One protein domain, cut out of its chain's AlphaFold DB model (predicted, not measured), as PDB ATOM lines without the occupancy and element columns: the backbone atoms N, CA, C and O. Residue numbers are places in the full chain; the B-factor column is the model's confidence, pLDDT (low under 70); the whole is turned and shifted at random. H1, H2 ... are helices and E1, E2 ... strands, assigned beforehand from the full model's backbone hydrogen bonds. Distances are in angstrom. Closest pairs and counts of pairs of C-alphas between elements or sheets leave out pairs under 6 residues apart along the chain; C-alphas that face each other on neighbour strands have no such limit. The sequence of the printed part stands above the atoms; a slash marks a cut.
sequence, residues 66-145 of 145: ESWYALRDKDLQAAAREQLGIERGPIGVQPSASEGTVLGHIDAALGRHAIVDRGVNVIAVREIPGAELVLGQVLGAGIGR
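Overview. This is residues 66 to 145 of the 145 residues of an uncharacterized protein of Candidatus Phycosocius bacilliformis (UniProt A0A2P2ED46). A small, strongly twisted sheet of four strands has one long helix, H1, crossing one of its faces, so the domain is built in two layers, a helix layer on a sheet layer. The meander E2, E3 and E4, each strand the antiparallel neighbour of the one before, makes most of the sheet; E1 adds a short edge beside E4, and residues 141 to 145 trail away as a tail. The printed part has 80 residues, with one named helix and four named strands in the order H1, E1, E2, E3, E4; the sheet runs E1, E4, E3, E2 and is mixed, and the class is mixed, helices and strands. The whole is compact, with a radius of gyration of the C-alphas of 12.5 A, and spans 41 by 28 by 24 A.

Arrangement. Start at H1, residues 66 to 84, where every O i to N i+4 pair is within hydrogen-bond range. It is on the sheet of E1, residues 92 to 94, E2, residues 100 to 108, E3, residues 111 to 117, and E4, residues 122 to 126, at a height over the sheet of 7.4 A. H1 runs across the strands, at 73 degrees to E3 on the local plane; it lies over E3 and only just over E2, on which 3 of its C-alphas fall. Its closest C-alphas to E2 are those of Leu 76 and Ala 108, 6.0 A apart. Next look at edge strand E1, parallel to E4 at 37 degrees: N 94 and O 124 are 3.0 A apart. E1 and E3 are apart. E2, the other edge strand, bends by 62 degrees at residue 103 and forms a hairpin with E3, antiparallel at 155 degrees, with N 103 and O 115 2.8 A apart. E3 and E4 form a second hairpin, antiparallel at 147 degrees, with N 116 and O 123 2.8 A apart. Further on, residues 138 to 139 pair antiparallel with residues 100 to 101 of E2.

Along the chain. Find C-alpha 66 at (-13.379, 18.971, -0.775); from there H1 runs 26.2 A to C-alpha 84 at (-9.255, -6.499, -5.184). E1 is 6.5 A long, E2 20.9 A and E3 19.4 A. E4 runs 13.4 A to C-alpha 126 at (-20.780, 1.297, 2.610).

Size, cuts and confidence. The printed part has no cut, and the C-alphas farthest apart, those of Ser 67 and Arg 145, are 42.5 A apart. The link from H1 to E1 is short, and the other three are tight. Residues 127 to 145, with no named element, end at the chain's last residue. Mean pLDDT of the printed part is 84.1; look for values under 70 at residue 88 and residues 141 to 145 of this model.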
ATOM      1  N   GLU A  66     -13.962  19.492   0.474       77.06
ATOM      2  CA  GLU A  66     -13.379  18.971  -0.775       77.06
ATOM      3  C   GLU A  66     -12.108  18.144  -0.546       77.06
ATOM      4  O   GLU A  66     -11.882  17.125  -1.193       77.06
ATOM      5  N   SER A  67     -11.273  18.563   0.405       77.19
ATOM      6  CA  SER A  67     -10.043  17.852   0.749       77.19
ATOM      7  C   SER A  67     -10.315  16.559   1.502       77.19
ATOM      8  O   SER A  67      -9.612  15.574   1.296       77.19
ATOM      9  N   TRP A  68     -11.354  16.546   2.335       79.38
ATOM     10  CA  TRP A  68     -11.825  15.333   2.987       79.38
ATOM     11  C   TRP A  68     -12.307  14.299   1.964       79.38
ATOM     12  O   TRP A  68     -11.886  13.144   2.021       79.38
ATOM     13  N   TYR A  69     -13.109  14.721   0.980       81.81
ATOM     14  CA  TYR A  69     -13.539  13.837  -0.107       81.81
ATOM     15  C   TYR A  69     -12.355  13.312  -0.922       81.81
ATOM     16  O   TYR A  69     -12.268  12.110  -1.146       81.81
ATOM     17  N   ALA A  70     -11.385  14.163  -1.266       82.94
ATOM     18  CA  ALA A  70     -10.194  13.733  -1.998       82.94
ATOM     19  C   ALA A  70      -9.341  12.705  -1.229       82.94
ATOM     20  O   ALA A  70      -8.774  11.799  -1.837       82.94
ATOM     21  N   LEU A  71      -9.225  12.840   0.097       83.69
ATOM     22  CA  LEU A  71      -8.508  11.870   0.933       83.69
ATOM     23  C   LEU A  71      -9.258  10.541   1.020       83.69
ATOM     24  O   LEU A  71      -8.638   9.494   0.853       83.69
ATOM     25  N   ARG A  72     -10.580  10.584   1.218       86.31
ATOM     26  CA  ARG A  72     -11.437   9.394   1.195       86.31
ATOM     27  C   ARG A  72     -11.331   8.654  -0.137       86.31
ATOM     28  O   ARG A  72     -11.180   7.441  -0.148       86.31
ATOM     29  N   ASP A  73     -11.425   9.372  -1.252       87.44
ATOM     30  CA  ASP A  73     -11.439   8.751  -2.577       87.44
ATOM     31  C   ASP A  73     -10.079   8.100  -2.893       87.44
ATOM     32  O   ASP A  73     -10.036   6.999  -3.440       87.44
ATOM     33  N   LYS A  74      -8.967   8.721  -2.465       87.50
ATOM     34  CA  LYS A  74      -7.624   8.117  -2.537       87.50
ATOM     35  C   LYS A  74      -7.505   6.851  -1.691       87.50
ATOM     36  O   LYS A  74      -6.910   5.883  -2.150       87.50
ATOM     37  N   ASP A  75      -8.045   6.869  -0.476       89.94
ATOM     38  CA  ASP A  75      -8.037   5.720   0.433       89.94
ATOM     39  C   ASP A  75      -8.818   4.537  -0.156       89.94
ATOM     40  O   ASP A  75      -8.296   3.430  -0.251       89.94
ATOM     41  N   LEU A  76     -10.019   4.793  -0.679       89.75
ATOM     42  CA  LEU A  76     -10.827   3.775  -1.356       89.75
ATOM     43  C   LEU A  76     -10.137   3.216  -2.600       89.75
ATOM     44  O   LEU A  76     -10.170   2.009  -2.830       89.75
ATOM     45  N   GLN A  77      -9.500   4.073  -3.400       90.62
ATOM     46  CA  GLN A  77      -8.771   3.634  -4.586       90.62
ATOM     47  C   GLN A  77      -7.546   2.786  -4.217       90.62
ATOM     48  O   GLN A  77      -7.283   1.776  -4.868       90.62
ATOM     49  N   ALA A  78      -6.815   3.168  -3.167       89.75
ATOM     50  CA  ALA A  78      -5.694   2.389  -2.658       89.75
ATOM     51  C   ALA A  78      -6.159   1.017  -2.149       89.75
ATOM     52  O   ALA A  78      -5.625   0.000  -2.588       89.75
ATOM     53  N   ALA A  79      -7.206   0.981  -1.319       91.62
ATOM     54  CA  ALA A  79      -7.771  -0.252  -0.782       91.62
ATOM     55  C   ALA A  79      -8.310  -1.177  -1.888       91.62
ATOM     56  O   ALA A  79      -8.019  -2.370  -1.892       91.62
ATOM     57  N   ALA A  80      -9.030  -0.642  -2.877       90.44
ATOM     58  CA  ALA A  80      -9.524  -1.429  -4.010       90.44
ATOM     59  C   ALA A  80      -8.402  -1.991  -4.888       90.44
ATOM     60  O   ALA A  80      -8.504  -3.120  -5.374       90.44
ATOM     61  N   ARG A  81      -7.316  -1.233  -5.069       91.38
ATOM     62  CA  ARG A  81      -6.142  -1.711  -5.797       91.38
ATOM     63  C   ARG A  81      -5.428  -2.825  -5.039       91.38
ATOM     64  O   ARG A  81      -5.079  -3.833  -5.640       91.38
ATOM     65  N   GLU A  82      -5.208  -2.639  -3.744       92.44
ATOM     66  CA  GLU A  82      -4.468  -3.582  -2.905       92.44
ATOM     67  C   GLU A  82      -5.245  -4.881  -2.669       92.44
ATOM     68  O   GLU A  82      -4.682  -5.966  -2.789       92.44
ATOM     69  N   GLN A  83      -6.541  -4.780  -2.367       93.19
ATOM     70  CA  GLN A  83      -7.337  -5.914  -1.890       93.19
ATOM     71  C   GLN A  83      -8.080  -6.642  -3.014       93.19
ATOM     72  O   GLN A  83      -8.270  -7.853  -2.937       93.19
ATOM     73  N   LEU A  84      -8.493  -5.927  -4.066       89.06
ATOM     74  CA  LEU A  84      -9.255  -6.499  -5.184       89.06
ATOM     75  C   LEU A  84      -8.514  -6.429  -6.527       89.06
ATOM     76  O   LEU A  84      -9.040  -6.898  -7.534       89.06
ATOM     77  N   GLY A  85      -7.313  -5.840  -6.579       89.31
ATOM     78  CA  GLY A  85      -6.558  -5.688  -7.828       89.31
ATOM     79  C   GLY A  85      -7.220  -4.745  -8.839       89.31
ATOM     80  O   GLY A  85      -6.927  -4.809 -10.033       89.31
ATOM     81  N   ILE A  86      -8.141  -3.884  -8.395       85.50
ATOM     82  CA  ILE A  86      -8.877  -2.988  -9.288       85.50
ATOM     83  C   ILE A  86      -7.992  -1.787  -9.620       85.50
ATOM     84  O   ILE A  86      -7.850  -0.857  -8.833       85.50
ATOM     85  N   GLU A  87      -7.416  -1.787 -10.821       81.56
ATOM     86  CA  GLU A  87      -6.645  -0.647 -11.347       81.56
ATOM     87  C   GLU A  87      -7.511   0.355 -12.138       81.56
ATOM     88  O   GLU A  87      -7.023   1.372 -12.634       81.56
ATOM     89  N   ARG A  88      -8.814   0.077 -12.279       67.62
ATOM     90  CA  ARG A  88      -9.744   0.883 -13.080       67.62
ATOM     91  C   ARG A  88     -10.151   2.173 -12.371       67.62
ATOM     92  O   ARG A  88     -10.870   2.101 -11.386       67.62
ATOM     93  N   GLY A  89      -9.837   3.312 -12.996       75.06
ATOM     94  CA  GLY A  89     -10.552   4.592 -12.871       75.06
ATOM     95  C   GLY A  89     -10.789   5.135 -11.448       75.06
ATOM     96  O   GLY A  89     -10.304   4.589 -10.461       75.06
ATOM     97  N   PRO A  90     -11.502   6.265 -11.317       80.75
ATOM     98  CA  PRO A  90     -11.997   6.718 -10.023       80.75
ATOM     99  C   PRO A  90     -13.156   5.826  -9.551       80.75
ATOM    100  O   PRO A  90     -14.041   5.485 -10.337       80.75
ATOM    101  N   ILE A  91     -13.176   5.492  -8.259       87.62
ATOM    102  CA  ILE A  91     -14.276   4.757  -7.621       87.62
ATOM    103  C   ILE A  91     -15.243   5.774  -7.015       87.62
ATOM    104  O   ILE A  91     -14.874   6.538  -6.125       87.62
ATOM    105  N   GLY A  92     -16.484   5.801  -7.503       87.06
ATOM    106  CA  GLY A  92     -17.514   6.686  -6.955       87.06
ATOM    107  C   GLY A  92     -18.050   6.162  -5.622       87.06
ATOM    108  O   GLY A  92     -18.244   4.965  -5.473       87.06
ATOM    109  N   VAL A  93     -18.350   7.030  -4.657       88.81
ATOM    110  CA  VAL A  93     -18.980   6.610  -3.389       88.81
ATOM    111  C   VAL A  93     -20.473   6.882  -3.439       88.81
ATOM    112  O   VAL A  93     -20.879   8.016  -3.695       88.81
ATOM    113  N   GLN A  94     -21.291   5.864  -3.171       87.38
ATOM    114  CA  GLN A  94     -22.746   5.999  -3.116       87.38
ATOM    115  C   GLN A  94     -23.311   5.383  -1.829       87.38
ATOM    116  O   GLN A  94     -22.755   4.417  -1.310       87.38
ATOM    117  N   PRO A  95     -24.419   5.926  -1.291       83.50
ATOM    118  CA  PRO A  95     -25.045   5.384  -0.085       83.50
ATOM    119  C   PRO A  95     -25.695   4.014  -0.317       83.50
ATOM    120  O   PRO A  95     -25.895   3.266   0.630       83.50
ATOM    121  N   SER A  96     -26.044   3.696  -1.564       84.12
ATOM    122  CA  SER A  96     -26.607   2.411  -1.976       84.12
ATOM    123  C   SER A  96     -26.335   2.180  -3.463       84.12
ATOM    124  O   SER A  96     -26.018   3.125  -4.188       84.12
ATOM    125  N   ALA A  97     -26.475   0.935  -3.914       84.94
ATOM    126  CA  ALA A  97     -26.486   0.576  -5.326       84.94
ATOM    127  C   ALA A  97     -27.810  -0.118  -5.651       84.94
ATOM    128  O   ALA A  97     -28.183  -1.084  -4.990       84.94
ATOM    129  N   SER A  98     -28.516   0.372  -6.668       83.56
ATOM    130  CA  SER A  98     -29.734  -0.265  -7.182       83.56
ATOM    131  C   SER A  98     -29.444  -1.306  -8.267       83.56
ATOM    132  O   SER A  98     -30.284  -2.158  -8.536       83.56
ATOM    133  N   GLU A  99     -28.272  -1.226  -8.899       87.19
ATOM    134  CA  GLU A  99     -27.887  -2.001 -10.078       87.19
ATOM    135  C   GLU A  99     -26.384  -2.297 -10.063       87.19
ATOM    136  O   GLU A  99     -25.605  -1.497  -9.537       87.19
ATOM    137  N   GLY A 100     -25.985  -3.398 -10.700       89.19
ATOM    138  CA  GLY A 100     -24.585  -3.765 -10.931       89.19
ATOM    139  C   GLY A 100     -24.206  -5.118 -10.337       89.19
ATOM    140  O   GLY A 100     -25.042  -5.817  -9.779       89.19
ATOM    141  N   THR A 101     -22.941  -5.505 -10.464       91.00
ATOM    142  CA  THR A 101     -22.416  -6.760  -9.908       91.00
ATOM    143  C   THR A 101     -21.430  -6.467  -8.793       91.00
ATOM    144  O   THR A 101     -20.507  -5.675  -8.968       91.00
ATOM    145  N   VAL A 102     -21.608  -7.115  -7.648       91.88
ATOM    146  CA  VAL A 102     -20.695  -6.989  -6.511       91.88
ATOM    147  C   VAL A 102     -19.386  -7.701  -6.847       91.88
ATOM    148  O   VAL A 102     -19.342  -8.925  -6.961       91.88
ATOM    149  N   LEU A 103     -18.314  -6.930  -7.007       90.88
ATOM    150  CA  LEU A 103     -16.968  -7.428  -7.295       90.88
ATOM    151  C   LEU A 103     -16.247  -7.943  -6.050       90.88
ATOM    152  O   LEU A 103     -15.312  -8.728  -6.165       90.88
ATOM    153  N   GLY A 104     -16.657  -7.483  -4.869       92.56
ATOM    154  CA  GLY A 104     -16.062  -7.877  -3.601       92.56
ATOM    155  C   GLY A 104     -16.193  -6.801  -2.542       92.56
ATOM    156  O   GLY A 104     -16.957  -5.848  -2.693       92.56
ATOM    157  N   HIS A 105     -15.427  -6.968  -1.472       93.94
ATOM    158  CA  HIS A 105     -15.438  -6.090  -0.311       93.94
ATOM    159  C   HIS A 105     -14.041  -5.555  -0.060       93.94
ATOM    160  O   HIS A 105     -13.062  -6.262  -0.298       93.94
ATOM    161  N   ILE A 106     -13.970  -4.315   0.409       93.00
ATOM    162  CA  ILE A 106     -12.730  -3.673   0.821       93.00
ATOM    163  C   ILE A 106     -12.863  -3.106   2.225       93.00
ATOM    164  O   ILE A 106     -13.905  -2.552   2.590       93.00
ATOM    165  N   ASP A 107     -11.776  -3.181   2.976       92.44
ATOM    166  CA  ASP A 107     -11.617  -2.486   4.245       92.44
ATOM    167  C   ASP A 107     -10.820  -1.199   4.012       92.44
ATOM    168  O   ASP A 107      -9.638  -1.235   3.670       92.44
ATOM    169  N   ALA A 108     -11.492  -0.059   4.169       89.81
ATOM    170  CA  ALA A 108     -10.916   1.279   4.047       89.81
ATOM    171  C   ALA A 108     -10.888   1.973   5.420       89.81
ATOM    172  O   ALA A 108     -11.534   1.524   6.372       89.81
ATOM    173  N   ALA A 109     -10.204   3.112   5.543       85.56
ATOM    174  CA  ALA A 109     -10.073   3.826   6.814       85.56
ATOM    175  C   ALA A 109     -11.426   4.273   7.407       85.56
ATOM    176  O   ALA A 109     -11.559   4.413   8.622       85.56
ATOM    177  N   LEU A 110     -12.446   4.484   6.564       83.38
ATOM    178  CA  LEU A 110     -13.811   4.837   6.990       83.38
ATOM    179  C   LEU A 110     -14.721   3.622   7.242       83.38
ATOM    180  O   LEU A 110     -15.904   3.786   7.556       83.38
ATOM    181  N   GLY A 111     -14.179   2.413   7.107       87.88
ATOM    182  CA  GLY A 111     -14.871   1.150   7.319       87.88
ATOM    183  C   GLY A 111     -15.000   0.314   6.052       87.88
ATOM    184  O   GLY A 111     -14.402   0.600   5.010       87.88
ATOM    185  N   ARG A 112     -15.811  -0.733   6.165       91.38
ATOM    186  CA  ARG A 112     -15.989  -1.735   5.123       91.38
ATOM    187  C   ARG A 112     -16.968  -1.284   4.041       91.38
ATOM    188  O   ARG A 112     -18.021  -0.705   4.330       91.38
ATOM    189  N   HIS A 113     -16.600  -1.532   2.789       93.44
ATOM    190  CA  HIS A 113     -17.383  -1.166   1.614       93.44
ATOM    191  C   HIS A 113     -17.490  -2.344   0.648       93.44
ATOM    192  O   HIS A 113     -16.505  -3.026   0.377       93.44
ATOM    193  N   ALA A 114     -18.671  -2.527   0.069       93.25
ATOM    194  CA  ALA A 114     -18.878  -3.370  -1.094       93.25
ATOM    195  C   ALA A 114     -18.528  -2.593  -2.366       93.25
ATOM    196  O   ALA A 114     -18.977  -1.460  -2.563       93.25
ATOM    197  N   ILE A 115     -17.739  -3.209  -3.240       93.69
ATOM    198  CA  ILE A 115     -17.404  -2.672  -4.553       93.69
ATOM    199  C   ILE A 115     -18.355  -3.262  -5.585       93.69
ATOM    200  O   ILE A 115     -18.463  -4.479  -5.717       93.69
ATOM    201  N   VAL A 116     -19.035  -2.392  -6.328       92.56
ATOM    202  CA  VAL A 116     -20.051  -2.754  -7.318       92.56
ATOM    203  C   VAL A 116     -19.650  -2.216  -8.688       92.56
ATOM    204  O   VAL A 116     -19.403  -1.019  -8.846       92.56
ATOM    205  N   ASP A 117     -19.610  -3.093  -9.688       91.44
ATOM    206  CA  ASP A 117     -19.441  -2.730 -11.094       91.44
ATOM    207  C   ASP A 117     -20.806  -2.518 -11.753       91.44
ATOM    208  O   ASP A 117     -21.622  -3.438 -11.833       91.44
ATOM    209  N   ARG A 118     -21.062  -1.302 -12.242       87.94
ATOM    210  CA  ARG A 118     -22.284  -0.952 -12.980       87.94
ATOM    211  C   ARG A 118     -22.119  -1.041 -14.499       87.94
ATOM    212  O   ARG A 118     -22.991  -0.587 -15.234       87.94
ATOM    213  N   GLY A 119     -20.985  -1.531 -14.993       84.31
ATOM    214  CA  GLY A 119     -20.630  -1.579 -16.414       84.31
ATOM    215  C   GLY A 119     -20.155  -0.236 -16.977       84.31
ATOM    216  O   GLY A 119     -19.243  -0.207 -17.799       84.31
ATOM    217  N   VAL A 120     -20.724   0.883 -16.514       84.69
ATOM    218  CA  VAL A 120     -20.308   2.249 -16.897       84.69
ATOM    219  C   VAL A 120     -19.320   2.876 -15.913       84.69
ATOM    220  O   VAL A 120     -18.522   3.731 -16.292       84.69
ATOM    221  N   ASN A 121     -19.371   2.471 -14.645       87.69
ATOM    222  CA  ASN A 121     -18.463   2.904 -13.592       87.69
ATOM    223  C   ASN A 121     -18.416   1.878 -12.452       87.69
ATOM    224  O   ASN A 121     -19.285   1.014 -12.332       87.69
ATOM    225  N   VAL A 122     -17.400   2.011 -11.599       90.94
ATOM    226  CA  VAL A 122     -17.257   1.234 -10.366       90.94
ATOM    227  C   VAL A 122     -17.588   2.135  -9.183       90.94
ATOM    228  O   VAL A 122     -17.135   3.284  -9.122       90.94
ATOM    229  N   ILE A 123     -18.389   1.622  -8.254       92.81
ATOM    230  CA  ILE A 123     -18.807   2.356  -7.061       92.81
ATOM    231  C   ILE A 123     -18.512   1.576  -5.780       92.81
ATOM    232  O   ILE A 123     -18.559   0.349  -5.765       92.81
ATOM    233  N   ALA A 124     -18.235   2.302  -4.704       92.81
ATOM    234  CA  ALA A 124     -18.149   1.793  -3.347       92.81
ATOM    235  C   ALA A 124     -19.443   2.129  -2.596       92.81
ATOM    236  O   ALA A 124     -19.841   3.297  -2.512       92.81
ATOM    237  N   VAL A 125     -20.077   1.105  -2.035       91.94
ATOM    238  CA  VAL A 125     -21.253   1.213  -1.171       91.94
ATOM    239  C   VAL A 125     -20.847   0.786   0.225       91.94
ATOM    240  O   VAL A 125     -20.295  -0.294   0.409       91.94
ATOM    241  N   ARG A 126     -21.094   1.636   1.220       90.38
ATOM    242  CA  ARG A 126     -20.780   1.297   2.610       90.38
ATOM    243  C   ARG A 126     -21.615   0.093   3.041       90.38
ATOM    244  O   ARG A 126     -22.831   0.108   2.868       90.38
ATOM    245  N   GLU A 127     -20.974  -0.916   3.620       85.88
ATOM    246  CA  GLU A 127     -21.715  -2.036   4.192       85.88
ATOM    247  C   GLU A 127     -22.524  -1.569   5.406       85.88
ATOM    248  O   GLU A 127     -22.039  -0.829   6.269       85.88
ATOM    249  N   ILE A 128     -23.777  -2.013   5.463       82.31
ATOM    250  CA  ILE A 128     -24.670  -1.795   6.596       82.31
ATOM    251  C   ILE A 128     -24.907  -3.166   7.235       82.31
ATOM    252  O   ILE A 128     -25.315  -4.085   6.519       82.31
ATOM    253  N   PRO A 129     -24.689  -3.326   8.554       77.69
ATOM    254  CA  PRO A 129     -24.968  -4.583   9.237       77.69
ATOM    255  C   PRO A 129     -26.397  -5.066   8.961       77.69
ATOM    256  O   PRO A 129     -27.355  -4.312   9.135       77.69
ATOM    257  N   GLY A 130     -26.541  -6.318   8.520       76.94
ATOM    258  CA  GLY A 130     -27.836  -6.909   8.149       76.94
ATOM    259  C   GLY A 130     -28.316  -6.613   6.721       76.94
ATOM    260  O   GLY A 130     -29.337  -7.159   6.312       76.94
ATOM    261  N   ALA A 131     -27.582  -5.806   5.952       79.62
ATOM    262  CA  ALA A 131     -27.794  -5.572   4.521       79.62
ATOM    263  C   ALA A 131     -26.480  -5.751   3.736       79.62
ATOM    264  O   ALA A 131     -26.174  -4.996   2.812       79.62
ATOM    265  N   GLU A 132     -25.679  -6.733   4.153       83.62
ATOM    266  CA  GLU A 132     -24.409  -7.070   3.515       83.62
ATOM    267  C   GLU A 132     -24.649  -7.594   2.099       83.62
ATOM    268  O   GLU A 132     -25.542  -8.410   1.852       83.62
ATOM    269  N   LEU A 133     -23.844  -7.099   1.164       84.88
ATOM    270  CA  LEU A 133     -23.863  -7.560  -0.212       84.88
ATOM    271  C   LEU A 133     -22.977  -8.799  -0.339       84.88
ATOM    272  O   LEU A 133     -21.973  -8.940   0.351       84.88
ATOM    273  N   VAL A 134     -23.351  -9.732  -1.207       87.81
ATOM    274  CA  VAL A 134     -22.590 -10.970  -1.403       87.81
ATOM    275  C   VAL A 134     -21.716 -10.837  -2.643       87.81
ATOM    276  O   VAL A 134     -22.136 -10.276  -3.651       87.81
ATOM    277  N   LEU A 135     -20.495 -11.374  -2.597       89.31
ATOM    278  CA  LEU A 135     -19.621 -11.433  -3.769       89.31
ATOM    279  C   LEU A 135     -20.343 -12.109  -4.948       89.31
ATOM    280  O   LEU A 135     -20.920 -13.184  -4.797       89.31
ATOM    281  N   GLY A 136     -20.291 -11.483  -6.124       86.12
ATOM    282  CA  GLY A 136     -20.963 -11.964  -7.329       86.12
ATOM    283  C   GLY A 136     -22.476 -11.729  -7.348       86.12
ATOM    284  O   GLY A 136     -23.123 -12.064  -8.338       86.12
ATOM    285  N   GLN A 137     -23.056 -11.138  -6.298       87.38
ATOM    286  CA  GLN A 137     -24.460 -10.750  -6.297       87.38
ATOM    287  C   GLN A 137     -24.717  -9.728  -7.405       87.38
ATOM    288  O   GLN A 137     -24.040  -8.701  -7.499       87.38
ATOM    289  N   VAL A 138     -25.735 -10.003  -8.215       86.25
ATOM    290  CA  VAL A 138     -26.254  -9.064  -9.209       86.25
ATOM    291  C   VAL A 138     -27.382  -8.263  -8.567       86.25
ATOM    292  O   VAL A 138     -28.374  -8.816  -8.092       86.25
ATOM    293  N   LEU A 139     -27.209  -6.950  -8.531       84.56
ATOM    294  CA  LEU A 139     -28.184  -5.967  -8.089       84.56
ATOM    295  C   LEU A 139     -29.001  -5.509  -9.295       84.56
ATOM    296  O   LEU A 139     -28.437  -5.244 -10.357       84.56
ATOM    297  N   GLY A 140     -30.316  -5.396  -9.111       72.88
ATOM    298  CA  GLY A 140     -31.233  -4.927 -10.146       72.88
ATOM    299  C   GLY A 140     -31.346  -5.898 -11.324       72.88
ATOM    300  O   GLY A 140     -30.697  -5.725 -12.348       72.88
ATOM    301  N   ALA A 141     -32.221  -6.896 -11.212       61.06
ATOM    302  CA  ALA A 141     -32.711  -7.624 -12.378       61.06
ATOM    303  C   ALA A 141     -34.138  -7.153 -12.700       61.06
ATOM    304  O   ALA A 141     -35.070  -7.485 -11.969       61.06
ATOM    305  N   GLY A 142     -34.306  -6.406 -13.800       43.09
ATOM    306  CA  GLY A 142     -35.594  -6.325 -14.501       43.09
ATOM    307  C   GLY A 142     -35.993  -4.980 -15.112       43.09
ATOM    308  O   GLY A 142     -36.871  -4.327 -14.567       43.09
ATOM    309  N   ILE A 143     -35.479  -4.654 -16.309       37.12
ATOM    310  CA  ILE A 143     -36.314  -4.450 -17.515       37.12
ATOM    311  C   ILE A 143     -35.517  -5.041 -18.694       37.12
ATOM    312  O   ILE A 143     -34.342  -4.738 -18.858       37.12
ATOM    313  N   GLY A 144     -36.124  -5.975 -19.429       38.59
ATOM    314  CA  GLY A 144     -35.423  -6.986 -20.227       38.59
ATOM    315  C   GLY A 144     -34.631  -6.508 -21.447       38.59
ATOM    316  O   GLY A 144     -34.952  -5.496 -22.066       38.59
ATOM    317  N   ARG A 145     -33.658  -7.325 -21.850       36.19
ATOM    318  CA  ARG A 145     -33.772  -8.288 -22.960       36.19
ATOM    319  C   ARG A 145     -32.644  -9.309 -22.878       36.19
ATOM    320  O   ARG A 145     -31.536  -8.904 -22.474       36.19
TER     321      ARG A 145